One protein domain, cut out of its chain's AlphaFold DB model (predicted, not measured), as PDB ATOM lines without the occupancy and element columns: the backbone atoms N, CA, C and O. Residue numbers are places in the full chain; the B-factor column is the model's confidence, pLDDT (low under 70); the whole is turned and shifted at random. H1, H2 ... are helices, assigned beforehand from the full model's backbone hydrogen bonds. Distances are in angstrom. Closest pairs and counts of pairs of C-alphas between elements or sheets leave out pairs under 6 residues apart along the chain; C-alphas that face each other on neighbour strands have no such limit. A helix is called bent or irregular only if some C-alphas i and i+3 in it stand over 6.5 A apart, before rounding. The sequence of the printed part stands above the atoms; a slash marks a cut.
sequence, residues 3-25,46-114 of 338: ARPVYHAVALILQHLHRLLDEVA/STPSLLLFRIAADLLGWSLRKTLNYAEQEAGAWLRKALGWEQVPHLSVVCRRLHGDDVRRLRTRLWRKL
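Overview. This is residues 3 to 25 and 46 to 114 of the 338 residues of the protein "Conserved domain protein" of Symbiobacterium thermophilum (strain T / IAM 14863) (UniProt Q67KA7). One helix, H2, forms the core, and H1, H4, H5 and H6 pack on it, while H3 meets it at a corner. The long H1 runs along one side of H2, and its last part makes a corner with the last part of H6. The printed part has 92 residues, with six named helices, H1 to H6, and no named strand; its class is all helix. It is compact, with a radius of gyration of the C-alphas of 12.5 A and spans of 32 by 29 by 23 A.

Arrangement. H1, residues 3 to 25, touches the hub H2, residues 47 to 60, at a shallow tilt of 30 degrees, opposite ways; their closest C-alphas, of Leu 14 and Leu 52, are 6.5 A apart. H3, residues 64 to 72, and H2 only just touch, only at the corner, with 3 pairs of C-alphas within 8 A; the closest are those of Ala 57 and Thr 67, 5.9 A apart. H4, residues 74 to 83, touches H2 at a steep tilt of 49 degrees, the closest C-alphas being those of Ser 49 and Leu 83, 5.1 A apart. H5, residues 91 to 98, touches H2, with C-alphas 50 and 98 closest at 7.0 A. H6, residues 101 to 114, touches H1 with residues 109 to 114 alone, about perpendicular at 81 degrees; C-alphas 21 and 110 are closest at 6.5 A. H1 and H3 are apart. Every O i to N i+4 pair is within hydrogen-bond range in H1, H2, H3, H5 and H6, and 4 of 6 are in H4.

Along the chain. H1 begins at C-alpha 3 (205.730, 189.212, 126.049) and is 32.7 A long; H2 is 20.1 A. H4 is irregular: C-alphas 75 and 78 are 7.4 A apart. H6, 19.6 A long, ends at C-alpha 114 (224.105, 185.003, 145.426).

Size, cuts and confidence. Residues 26 to 45 are not printed; C-alphas 25 and 46 are 12.1 A apart. No link printed whole is long. Residues 3 to 4 have pLDDT under 70.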
ATOM      1  N   ALA A   3     205.290 190.501 125.501       58.31
ATOM      2  CA  ALA A   3     205.730 189.212 126.049       58.31
ATOM      3  C   ALA A   3     207.211 188.850 125.783       58.31
ATOM      4  O   ALA A   3     207.848 188.217 126.621       58.31
ATOM      5  N   ARG A   4     207.789 189.242 124.637       62.28
ATOM      6  CA  ARG A   4     209.157 188.826 124.256       62.28
ATOM      7  C   ARG A   4     210.277 189.423 125.134       62.28
ATOM      8  O   ARG A   4     211.173 188.658 125.498       62.28
ATOM      9  N   PRO A   5     210.249 190.718 125.512       75.19
ATOM     10  CA  PRO A   5     211.294 191.311 126.352       75.19
ATOM     11  C   PRO A   5     211.414 190.650 127.729       75.19
ATOM     12  O   PRO A   5     212.518 190.305 128.147       75.19
ATOM     13  N   VAL A   6     210.282 190.381 128.392       83.19
ATOM     14  CA  VAL A   6     210.246 189.753 129.724       83.19
ATOM     15  C   VAL A   6     210.827 188.337 129.689       83.19
ATOM     16  O   VAL A   6     211.631 187.975 130.545       83.19
ATOM     17  N   TYR A   7     210.491 187.530 128.679       89.00
ATOM     18  CA  TYR A   7     211.021 186.166 128.562       89.00
ATOM     19  C   TYR A   7     212.528 186.145 128.320       89.00
ATOM     20  O   TYR A   7     213.239 185.349 128.931       89.00
ATOM     21  N   HIS A   8     213.032 187.062 127.491       86.81
ATOM     22  CA  HIS A   8     214.467 187.219 127.282       86.81
ATOM     23  C   HIS A   8     215.181 187.606 128.587       86.81
ATOM     24  O   HIS A   8     216.184 186.997 128.963       86.81
ATOM     25  N   ALA A   9     214.614 188.563 129.324       87.69
ATOM     26  CA  ALA A   9     215.066 188.969 130.649       87.69
ATOM     27  C   ALA A   9     215.153 187.779 131.623       87.69
ATOM     28  O   ALA A   9     216.206 187.543 132.225       87.69
ATOM     29  N   VAL A  10     214.079 186.994 131.741       92.50
ATOM     30  CA  VAL A  10     214.041 185.805 132.603       92.50
ATOM     31  C   VAL A  10     215.068 184.769 132.156       92.50
ATOM     32  O   VAL A  10     215.826 184.284 132.994       92.50
ATOM     33  N   ALA A  11     215.172 184.470 130.860       92.25
ATOM     34  CA  ALA A  11     216.151 183.519 130.336       92.25
ATOM     35  C   ALA A  11     217.592 183.895 130.721       92.25
ATOM     36  O   ALA A  11     218.361 183.042 131.164       92.25
ATOM     37  N   LEU A  12     217.947 185.178 130.630       91.19
ATOM     38  CA  LEU A  12     219.274 185.673 131.012       91.19
ATOM     39  C   LEU A  12     219.521 185.553 132.516       91.19
ATOM     40  O   LEU A  12     220.603 185.135 132.930       91.19
ATOM     41  N   ILE A  13     218.520 185.870 133.345       94.56
ATOM     42  CA  ILE A  13     218.608 185.647 134.793       94.56
ATOM     43  C   ILE A  13     218.856 184.160 135.071       94.56
ATOM     44  O   ILE A  13     219.777 183.832 135.819       94.56
ATOM     45  N   LEU A  14     218.106 183.257 134.434       96.00
ATOM     46  CA  LEU A  14     218.284 181.813 134.603       96.00
ATOM     47  C   LEU A  14     219.684 181.351 134.181       96.00
ATOM     48  O   LEU A  14     220.288 180.567 134.905       96.00
ATOM     49  N   GLN A  15     220.249 181.880 133.092       94.19
ATOM     50  CA  GLN A  15     221.630 181.582 132.682       94.19
ATOM     51  C   GLN A  15     222.668 182.035 133.721       94.19
ATOM     52  O   GLN A  15     223.637 181.323 133.998       94.19
ATOM     53  N   HIS A  16     222.491 183.215 134.322       94.81
ATOM     54  CA  HIS A  16     223.364 183.680 135.405       94.81
ATOM     55  C   HIS A  16     223.239 182.803 136.659       94.81
ATOM     56  O   HIS A  16     224.245 182.498 137.301       94.81
ATOM     57  N   LEU A  17     222.019 182.380 136.999       96.38
ATOM     58  CA  LEU A  17     221.769 181.494 138.133       96.38
ATOM     59  C   LEU A  17     222.292 180.077 137.894       96.38
ATOM     60  O   LEU A  17     222.785 179.465 138.835       96.38
ATOM     61  N   HIS A  18     222.226 179.572 136.662       95.12
ATOM     62  CA  HIS A  18     222.775 178.270 136.295       95.12
ATOM     63  C   HIS A  18     224.276 178.213 136.593       95.12
ATOM     64  O   HIS A  18     224.711 177.367 137.366       95.12
ATOM     65  N   ARG A  19     225.036 179.220 136.139       94.12
ATOM     66  CA  ARG A  19     226.470 179.345 136.451       94.12
ATOM     67  C   ARG A  19     226.753 179.392 137.955       94.12
ATOM     68  O   ARG A  19     227.684 178.756 138.435       94.12
ATOM     69  N   LEU A  20     225.935 180.115 138.726       94.56
ATOM     70  CA  LEU A  20     226.064 180.110 140.189       94.56
ATOM     71  C   LEU A  20     225.780 178.731 140.795       94.56
ATOM     72  O   LEU A  20     226.412 178.362 141.784       94.56
ATOM     73  N   LEU A  21     224.827 177.980 140.242       94.38
ATOM     74  CA  LEU A  21     224.507 176.629 140.695       94.38
ATOM     75  C   LEU A  21     225.629 175.638 140.374       94.38
ATOM     76  O   LEU A  21     225.898 174.782 141.218       94.38
ATOM     77  N   ASP A  22     226.326 175.799 139.250       91.44
ATOM     78  CA  ASP A  22     227.520 175.015 138.913       91.44
ATOM     79  C   ASP A  22     228.645 175.263 139.920       91.44
ATOM     80  O   ASP A  22     229.217 174.325 140.475       91.44
ATOM     81  N   GLU A  23     228.896 176.526 140.272       91.56
ATOM     82  CA  GLU A  23     229.864 176.858 141.319       91.56
ATOM     83  C   GLU A  23     229.456 176.284 142.685       91.56
ATOM     84  O   GLU A  23     230.286 175.747 143.418       91.56
ATOM     85  N   VAL A  24     228.170 176.358 143.041       91.25
ATOM     86  CA  VAL A  24     227.644 175.737 144.268       91.25
ATOM     87  C   VAL A  24     227.803 174.213 144.216       91.25
ATOM     88  O   VAL A  24     228.036 173.579 145.249       91.25
ATOM     89  N   ALA A  25     227.692 173.579 143.053       85.75
ATOM     90  CA  ALA A  25     227.960 172.153 142.908       85.75
ATOM     91  C   ALA A  25     229.457 171.835 143.092       85.75
ATOM     92  O   ALA A  25     229.774 170.870 143.791       85.75
ATOM     93  N   SER A  46     216.745 167.109 137.393       90.88
ATOM     94  CA  SER A  46     217.794 167.559 138.303       90.88
ATOM     95  C   SER A  46     217.244 168.560 139.328       90.88
ATOM     96  O   SER A  46     216.362 169.367 139.038       90.88
ATOM     97  N   THR A  47     217.766 168.537 140.553       93.00
ATOM     98  CA  THR A  47     217.384 169.505 141.597       93.00
ATOM     99  C   THR A  47     217.676 170.966 141.193       93.00
ATOM    100  O   THR A  47     216.808 171.803 141.442       93.00
ATOM    101  N   PRO A  48     218.807 171.297 140.524       95.44
ATOM    102  CA  PRO A  48     219.031 172.625 139.941       95.44
ATOM    103  C   PRO A  48     217.944 173.060 138.951       95.44
ATOM    104  O   PRO A  48     217.434 174.169 139.081       95.44
ATOM    105  N   SER A  49     217.531 172.189 138.022       95.38
ATOM    106  CA  SER A  49     216.487 172.527 137.040       95.38
ATOM    107  C   SER A  49     215.145 172.848 137.703       95.38
ATOM    108  O   SER A  49     214.512 173.843 137.371       95.38
ATOM    109  N   LEU A  50     214.737 172.083 138.721       95.75
ATOM    110  CA  LEU A  50     213.492 172.335 139.455       95.75
ATOM    111  C   LEU A  50     213.553 173.639 140.260       95.75
ATOM    112  O   LEU A  50     212.563 174.364 140.352       95.75
ATOM    113  N   LEU A  51     214.722 173.955 140.823       96.62
ATOM    114  CA  LEU A  51     214.962 175.218 141.511       96.62
ATOM    115  C   LEU A  51     214.854 176.408 140.544       96.62
ATOM    116  O   LEU A  51     214.150 177.371 140.848       96.62
ATOM    117  N   LEU A  52     215.507 176.328 139.381       97.56
ATOM    118  CA  LEU A  52     215.429 177.348 138.330       97.56
ATOM    119  C   LEU A  52     214.001 177.508 137.807       97.56
ATOM    120  O   LEU A  52     213.539 178.634 137.658       97.56
ATOM    121  N   PHE A  53     213.273 176.407 137.618       97.50
ATOM    122  CA  PHE A  53     211.864 176.427 137.238       97.50
ATOM    123  C   PHE A  53     211.015 177.195 138.256       97.50
ATOM    124  O   PHE A  53     210.213 178.049 137.879       97.50
ATOM    125  N   ARG A  54     211.209 176.940 139.557       97.12
ATOM    126  CA  ARG A  54     210.472 177.666 140.598       97.12
ATOM    127  C   ARG A  54     210.786 179.162 140.577       97.12
ATOM    128  O   ARG A  54     209.865 179.964 140.693       97.12
ATOM    129  N   ILE A  55     212.057 179.528 140.415       97.31
ATOM    130  CA  ILE A  55     212.464 180.935 140.305       97.31
ATOM    131  C   ILE A  55     211.851 181.569 139.050       97.31
ATOM    132  O   ILE A  55     211.328 182.671 139.141       97.31
ATOM    133  N   ALA A  56     211.839 180.872 137.910       96.81
ATOM    134  CA  ALA A  56     211.208 181.348 136.680       96.81
ATOM    135  C   ALA A  56     209.710 181.622 136.877       96.81
ATOM    136  O   ALA A  56     209.235 182.688 136.498       96.81
ATOM    137  N   ALA A  57     208.983 180.704 137.524       95.81
ATOM    138  CA  ALA A  57     207.570 180.897 137.847       95.81
ATOM    139  C   ALA A  57     207.345 182.162 138.693       95.81
ATOM    140  O   ALA A  57     206.451 182.952 138.396       95.81
ATOM    141  N   ASP A  58     208.186 182.389 139.708       94.44
ATOM    142  CA  ASP A  58     208.095 183.573 140.567       94.44
ATOM    143  C   ASP A  58     208.536 184.867 139.856       94.44
ATOM    144  O   ASP A  58     207.996 185.922 140.159       94.44
ATOM    145  N   LEU A  59     209.466 184.814 138.895       93.38
ATOM    146  CA  LEU A  59     209.849 185.969 138.068       93.38
ATOM    147  C   LEU A  59     208.763 186.347 137.053       93.38
ATOM    148  O   LEU A  59     208.594 187.520 136.743       93.38
ATOM    149  N   LEU A  60     208.030 185.360 136.539       92.06
ATOM    150  CA  LEU A  60     206.929 185.561 135.594       92.06
ATOM    151  C   LEU A  60     205.606 185.917 136.296       92.06
ATOM    152  O   LEU A  60     204.628 186.245 135.626       92.06
ATOM    153  N   GLY A  61     205.551 185.820 137.629       90.88
ATOM    154  CA  GLY A  61     204.318 186.005 138.400       90.88
ATOM    155  C   GLY A  61     203.283 184.909 138.130       90.88
ATOM    156  O   GLY A  61     202.078 185.148 138.188       90.88
ATOM    157  N   TRP A  62     203.726 183.706 137.758       93.31
ATOM    158  CA  TRP A  62     202.854 182.609 137.342       93.31
ATOM    159  C   TRP A  62     202.728 181.529 138.415       93.31
ATOM    160  O   TRP A  62     203.630 181.270 139.213       93.31
ATOM    161  N   SER A  63     201.591 180.827 138.403       93.25
ATOM    162  CA  SER A  63     201.450 179.589 139.169       93.25
ATOM    163  C   SER A  63     202.350 178.493 138.586       93.25
ATOM    164  O   SER A  63     202.705 178.519 137.403       93.25
ATOM    165  N   LEU A  64     202.688 177.482 139.397       95.19
ATOM    166  CA  LEU A  64     203.475 176.340 138.915       95.19
ATOM    167  C   LEU A  64     202.787 175.650 137.731       95.19
ATOM    168  O   LEU A  64     203.437 175.357 136.736       95.19
ATOM    169  N   ARG A  65     201.462 175.464 137.811       96.50
ATOM    170  CA  ARG A  65     200.658 174.875 136.735       96.50
ATOM    171  C   ARG A  65     200.731 175.706 135.455       96.50
ATOM    172  O   ARG A  65     201.057 175.161 134.413       96.50
ATOM    173  N   LYS A  66     200.502 177.023 135.537       96.44
ATOM    174  CA  LYS A  66     200.593 177.915 134.367       96.44
ATOM    175  C   LYS A  66     201.983 177.859 133.727       96.44
ATOM    176  O   LYS A  66     202.091 177.839 132.508       96.44
ATOM    177  N   THR A  67     203.030 177.792 134.546       96.94
ATOM    178  CA  THR A  67     204.418 177.715 134.070       96.94
ATOM    179  C   THR A  67     204.712 176.388 133.363       96.94
ATOM    180  O   THR A  67     205.382 176.400 132.337       96.94
ATOM    181  N   LEU A  68     204.192 175.260 133.865       97.25
ATOM    182  CA  LEU A  68     204.321 173.956 133.198       97.25
ATOM    183  C   LEU A  68     203.554 173.922 131.876       97.25
ATOM    184  O   LEU A  68     204.156 173.613 130.855       97.25
ATOM    185  N   ASN A  69     202.287 174.342 131.878       97.06
ATOM    186  CA  ASN A  69     201.473 174.400 130.662       97.06
ATOM    187  C   ASN A  69     202.130 175.278 129.586       97.06
ATOM    188  O   ASN A  69     202.090 174.955 128.406       97.06
ATOM    189  N   TYR A  70     202.750 176.396 129.981       96.56
ATOM    190  CA  TYR A  70     203.499 177.230 129.046       96.56
ATOM    191  C   TYR A  70     204.757 176.525 128.527       96.56
ATOM    192  O   TYR A  70     205.035 176.599 127.337       96.56
ATOM    193  N   ALA A  71     205.502 175.824 129.389       96.00
ATOM    194  CA  ALA A  71     206.686 175.066 128.983       96.00
ATOM    195  C   ALA A  71     206.360 173.930 127.992       96.00
ATOM    196  O   ALA A  71     207.216 173.593 127.178       96.00
ATOM    197  N   GLU A  72     205.156 173.352 128.049       95.94
ATOM    198  CA  GLU A  72     204.683 172.321 127.106       95.94
ATOM    199  C   GLU A  72     204.423 172.881 125.703       95.94
ATOM    200  O   GLU A  72     204.581 172.168 124.716       95.94
ATOM    201  N   GLN A  73     204.068 174.162 125.602       95.06
ATOM    202  CA  GLN A  73     203.805 174.824 124.327       95.06
ATOM    203  C   GLN A  73     205.106 175.147 123.583       95.06
ATOM    204  O   GLN A  73     206.159 175.373 124.185       95.06
ATOM    205  N   GLU A  74     205.011 175.290 122.260       93.31
ATOM    206  CA  GLU A  74     206.146 175.702 121.425       93.31
ATOM    207  C   GLU A  74     206.681 177.085 121.829       93.31
ATOM    208  O   GLU A  74     207.887 177.302 121.938       93.31
ATOM    209  N   ALA A  75     205.784 178.002 122.207       90.50
ATOM    210  CA  ALA A  75     206.158 179.313 122.732       90.50
ATOM    211  C   ALA A  75     207.041 179.237 123.997       90.50
ATOM    212  O   ALA A  75     207.816 180.161 124.247       90.50
ATOM    213  N   GLY A  76     206.944 178.161 124.786       93.12
ATOM    214  CA  GLY A  76     207.750 177.919 125.983       93.12
ATOM    215  C   GLY A  76     209.001 177.071 125.754       93.12
ATOM    216  O   GLY A  76     209.681 176.735 126.729       93.12
ATOM    217  N   ALA A  77     209.362 176.753 124.505       94.06
ATOM    218  CA  ALA A  77     210.567 175.984 124.183       94.06
ATOM    219  C   ALA A  77     211.848 176.613 124.769       94.06
ATOM    220  O   ALA A  77     212.739 175.903 125.240       94.06
ATOM    221  N   TRP A  78     211.921 177.949 124.837       94.44
ATOM    222  CA  TRP A  78     213.042 178.654 125.471       94.44
ATOM    223  C   TRP A  78     213.188 178.309 126.961       94.44
ATOM    224  O   TRP A  78     214.310 178.189 127.453       94.44
ATOM    225  N   LEU A  79     212.070 178.134 127.674       95.94
ATOM    226  CA  LEU A  79     212.062 177.818 129.099       95.94
ATOM    227  C   LEU A  79     212.517 176.375 129.304       95.94
ATOM    228  O   LEU A  79     213.389 176.132 130.132       95.94
ATOM    229  N   ARG A  80     212.016 175.431 128.496       95.25
ATOM    230  CA  ARG A  80     212.509 174.042 128.486       95.25
ATOM    231  C   ARG A  80     214.015 173.980 128.240       95.25
ATOM    232  O   ARG A  80     214.733 173.359 129.021       95.25
ATOM    233  N   LYS A  81     214.504 174.706 127.228       94.69
ATOM    234  CA  LYS A  81     215.935 174.809 126.913       94.69
ATOM    235  C   LYS A  81     216.740 175.380 128.083       94.69
ATOM    236  O   LYS A  81     217.760 174.808 128.450       94.69
ATOM    237  N   ALA A  82     216.274 176.463 128.709       94.31
ATOM    238  CA  ALA A  82     216.942 177.073 129.862       94.31
ATOM    239  C   ALA A  82     216.984 176.156 131.100       94.31
ATOM    240  O   ALA A  82     217.887 176.273 131.929       94.31
ATOM    241  N   LEU A  83     216.012 175.250 131.232       94.56
ATOM    242  CA  LEU A  83     215.921 174.282 132.327       94.56
ATOM    243  C   LEU A  83     216.630 172.952 132.024       94.56
ATOM    244  O   LEU A  83     216.821 172.156 132.946       94.56
ATOM    245  N   GLY A  84     217.022 172.715 130.768       92.94
ATOM    246  CA  GLY A  84     217.559 171.433 130.310       92.94
ATOM    247  C   GLY A  84     216.514 170.316 130.350       92.94
ATOM    248  O   GLY A  84     216.823 169.206 130.777       92.94
ATOM    249  N   TRP A  85     215.260 170.622 130.006       93.62
ATOM    250  CA  TRP A  85     214.164 169.651 129.986       93.62
ATOM    251  C   TRP A  85     213.825 169.231 128.562       93.62
ATOM    252  O   TRP A  85     213.387 170.053 127.761       93.62
ATOM    253  N   GLU A  86     213.949 167.937 128.283       91.06
ATOM    254  CA  GLU A  86     213.432 167.327 127.052       91.06
ATOM    255  C   GLU A  86     211.906 167.174 127.121       91.06
ATOM    256  O   GLU A  86     211.190 167.530 126.188       91.06
ATOM    257  N   GLN A  87     211.404 166.728 128.276       91.44
ATOM    258  CA  GLN A  87     209.980 166.538 128.558       91.44
ATOM    259  C   GLN A  87     209.569 167.334 129.794       91.44
ATOM    260  O   GLN A  87     210.314 167.394 130.774       91.44
ATOM    261  N   VAL A  88     208.374 167.920 129.790       94.25
ATOM    262  CA  VAL A  88     207.886 168.702 130.936       94.25
ATOM    263  C   VAL A  88     207.453 167.765 132.073       94.25
ATOM    264  O   VAL A  88     206.702 166.820 131.838       94.25
ATOM    265  N   PRO A  89     207.913 167.985 133.320       93.88
ATOM    266  CA  PRO A  89     207.488 167.176 134.454       93.88
ATOM    267  C   PRO A  89     206.017 167.412 134.791       93.88
ATOM    268  O   PRO A  89     205.565 168.551 134.887       93.88
ATOM    269  N   HIS A  90     205.302 166.343 135.137       93.50
ATOM    270  CA  HIS A  90     203.961 166.478 135.697       93.50
ATOM    271  C   HIS A  90     203.970 167.300 137.003       93.50
ATOM    272  O   HIS A  90     204.879 167.183 137.836       93.50
ATOM    273  N   LEU A  91     202.909 168.083 137.242       94.44
ATOM    274  CA  LEU A  91     202.799 168.980 138.401       94.44
ATOM    275  C   LEU A  91     203.015 168.263 139.741       94.44
ATOM    276  O   LEU A  91     203.655 168.809 140.638       94.44
ATOM    277  N   SER A  92     202.527 167.028 139.885       92.12
ATOM    278  CA  SER A  92     202.707 166.247 141.118       92.12
ATOM    279  C   SER A  92     204.182 165.944 141.419       92.12
ATOM    280  O   SER A  92     204.584 165.974 142.585       92.12
ATOM    281  N   VAL A  93     205.007 165.718 140.389       91.00
ATOM    282  CA  VAL A  93     206.457 165.498 140.523       91.00
ATOM    283  C   VAL A  93     207.133 166.777 141.000       91.00
ATOM    284  O   VAL A  93     207.908 166.747 141.958       91.00
ATOM    285  N   VAL A  94     206.793 167.905 140.372       93.69
ATOM    286  CA  VAL A  94     207.310 169.229 140.732       93.69
ATOM    287  C   VAL A  94     206.950 169.579 142.172       93.69
ATOM    288  O   VAL A  94     207.844 169.862 142.968       93.69
ATOM    289  N   CYS A  95     205.669 169.500 142.541       92.12
ATOM    290  CA  CYS A  95     205.203 169.801 143.892       92.12
ATOM    291  C   CYS A  95     205.907 168.929 144.933       92.12
ATOM    292  O   CYS A  95     206.417 169.449 145.922       92.12
ATOM    293  N   ARG A  96     206.008 167.615 144.708       91.06
ATOM    294  CA  ARG A  96     206.690 166.709 145.642       91.06
ATOM    295  C   ARG A  96     208.166 167.071 145.812       91.06
ATOM    296  O   ARG A  96     208.670 167.110 146.929       91.06
ATOM    297  N   ARG A  97     208.866 167.347 144.708       92.31
ATOM    298  CA  ARG A  97     210.312 167.609 144.720       92.31
ATOM    299  C   ARG A  97     210.672 168.993 145.247       92.31
ATOM    300  O   ARG A  97     211.676 169.103 145.941       92.31
ATOM    301  N   LEU A  98     209.876 170.027 144.975       92.25
ATOM    302  CA  LEU A  98     210.121 171.377 145.501       92.25
ATOM    303  C   LEU A  98     210.032 171.435 147.032       92.25
ATOM    304  O   LEU A  98     210.755 172.213 147.652       92.25
ATOM    305  N   HIS A  99     209.219 170.571 147.642       87.56
ATOM    306  CA  HIS A  99     209.162 170.396 149.096       87.56
ATOM    307  C   HIS A  99     210.222 169.420 149.640       87.56
ATOM    308  O   HIS A  99     210.224 169.131 150.837       87.56
ATOM    309  N   GLY A 100     211.125 168.908 148.802       89.62
ATOM    310  CA  GLY A 100     212.219 168.033 149.214       89.62
ATOM    311  C   GLY A 100     213.359 168.783 149.911       89.62
ATOM    312  O   GLY A 100     213.621 169.963 149.653       89.62
ATOM    313  N   ASP A 101     214.082 168.088 150.792       89.38
ATOM    314  CA  ASP A 101     215.238 168.665 151.493       89.38
ATOM    315  C   ASP A 101     216.397 169.028 150.566       89.38
ATOM    316  O   ASP A 101     217.182 169.928 150.862       89.38
ATOM    317  N   ASP A 102     216.529 168.331 149.441       90.19
ATOM    318  CA  ASP A 102     217.536 168.628 148.432       90.19
ATOM    319  C   ASP A 102     217.316 170.009 147.806       90.19
ATOM    320  O   ASP A 102     218.273 170.782 147.718       90.19
ATOM    321  N   VAL A 103     216.072 170.353 147.448       92.56
ATOM    322  CA  VAL A 103     215.724 171.690 146.944       92.56
ATOM    323  C   VAL A 103     215.913 172.737 148.036       92.56
ATOM    324  O   VAL A 103     216.563 173.747 147.776       92.56
ATOM    325  N   ARG A 104     215.435 172.493 149.267       92.81
ATOM    326  CA  ARG A 104     215.641 173.423 150.393       92.81
ATOM    327  C   ARG A 104     217.121 173.737 150.612       92.81
ATOM    328  O   ARG A 104     217.504 174.905 150.641       92.81
ATOM    329  N   ARG A 105     217.971 172.706 150.708       93.56
ATOM    330  CA  ARG A 105     219.422 172.874 150.885       93.56
ATOM    331  C   ARG A 105     220.049 173.622 149.716       93.56
ATOM    332  O   ARG A 105     220.826 174.548 149.945       93.56
ATOM    333  N   LEU A 106     219.724 173.244 148.477       94.94
ATOM    334  CA  LEU A 106     220.285 173.895 147.294       94.94
ATOM    335  C   LEU A 106     219.873 175.368 147.220       94.94
ATOM    336  O   LEU A 106     220.726 176.221 146.998       94.94
ATOM    337  N   ARG A 107     218.604 175.676 147.496       95.62
ATOM    338  CA  ARG A 107     218.070 177.037 147.546       95.62
ATOM    339  C   ARG A 107     218.792 177.901 148.582       95.62
ATOM    340  O   ARG A 107     219.186 179.021 148.272       95.62
ATOM    341  N   THR A 108     219.029 177.388 149.791       94.81
ATOM    342  CA  THR A 108     219.789 178.107 150.830       94.81
ATOM    343  C   THR A 108     221.247 178.336 150.426       94.81
ATOM    344  O   THR A 108     221.808 179.398 150.704       94.81
ATOM    345  N   ARG A 109     221.878 177.366 149.752       95.50
ATOM    346  CA  ARG A 109     223.246 177.520 149.235       95.50
ATOM    347  C   ARG A 109     223.308 178.548 148.106       95.50
ATOM    348  O   ARG A 109     224.174 179.416 148.159       95.50
ATOM    349  N   LEU A 110     222.366 178.497 147.162       96.38
ATOM    350  CA  LEU A 110     222.221 179.500 146.109       96.38
ATOM    351  C   LEU A 110     222.037 180.888 146.720       96.38
ATOM    352  O   LEU A 110     222.777 181.794 146.367       96.38
ATOM    353  N   TRP A 111     221.135 181.043 147.692       96.25
ATOM    354  CA  TRP A 111     220.930 182.307 148.400       96.25
ATOM    355  C   TRP A 111     222.224 182.847 149.018       96.25
ATOM    356  O   TRP A 111     222.597 183.998 148.796       96.25
ATOM    357  N   ARG A 112     222.970 182.004 149.744       94.06
ATOM    358  CA  ARG A 112     224.262 182.391 150.330       94.06
ATOM    359  C   ARG A 112     225.269 182.826 149.264       94.06
ATOM    360  O   ARG A 112     225.943 183.837 149.452       94.06
ATOM    361  N   LYS A 113     225.380 182.066 148.175       94.00
ATOM    362  CA  LYS A 113     226.305 182.347 147.075       94.00
ATOM    363  C   LYS A 113     225.947 183.650 146.366       94.00
ATOM    364  O   LYS A 113     226.820 184.483 146.146       94.00
ATOM    365  N   LEU A 114     224.664 183.833 146.081       94.25
ATOM    366  CA  LEU A 114     224.105 185.003 145.426       94.25
ATOM    367  C   LEU A 114     224.366 186.256 146.269       94.25
ATOM    368  O   LEU A 114     224.909 187.217 145.741       94.25
TER     369      LEU A 114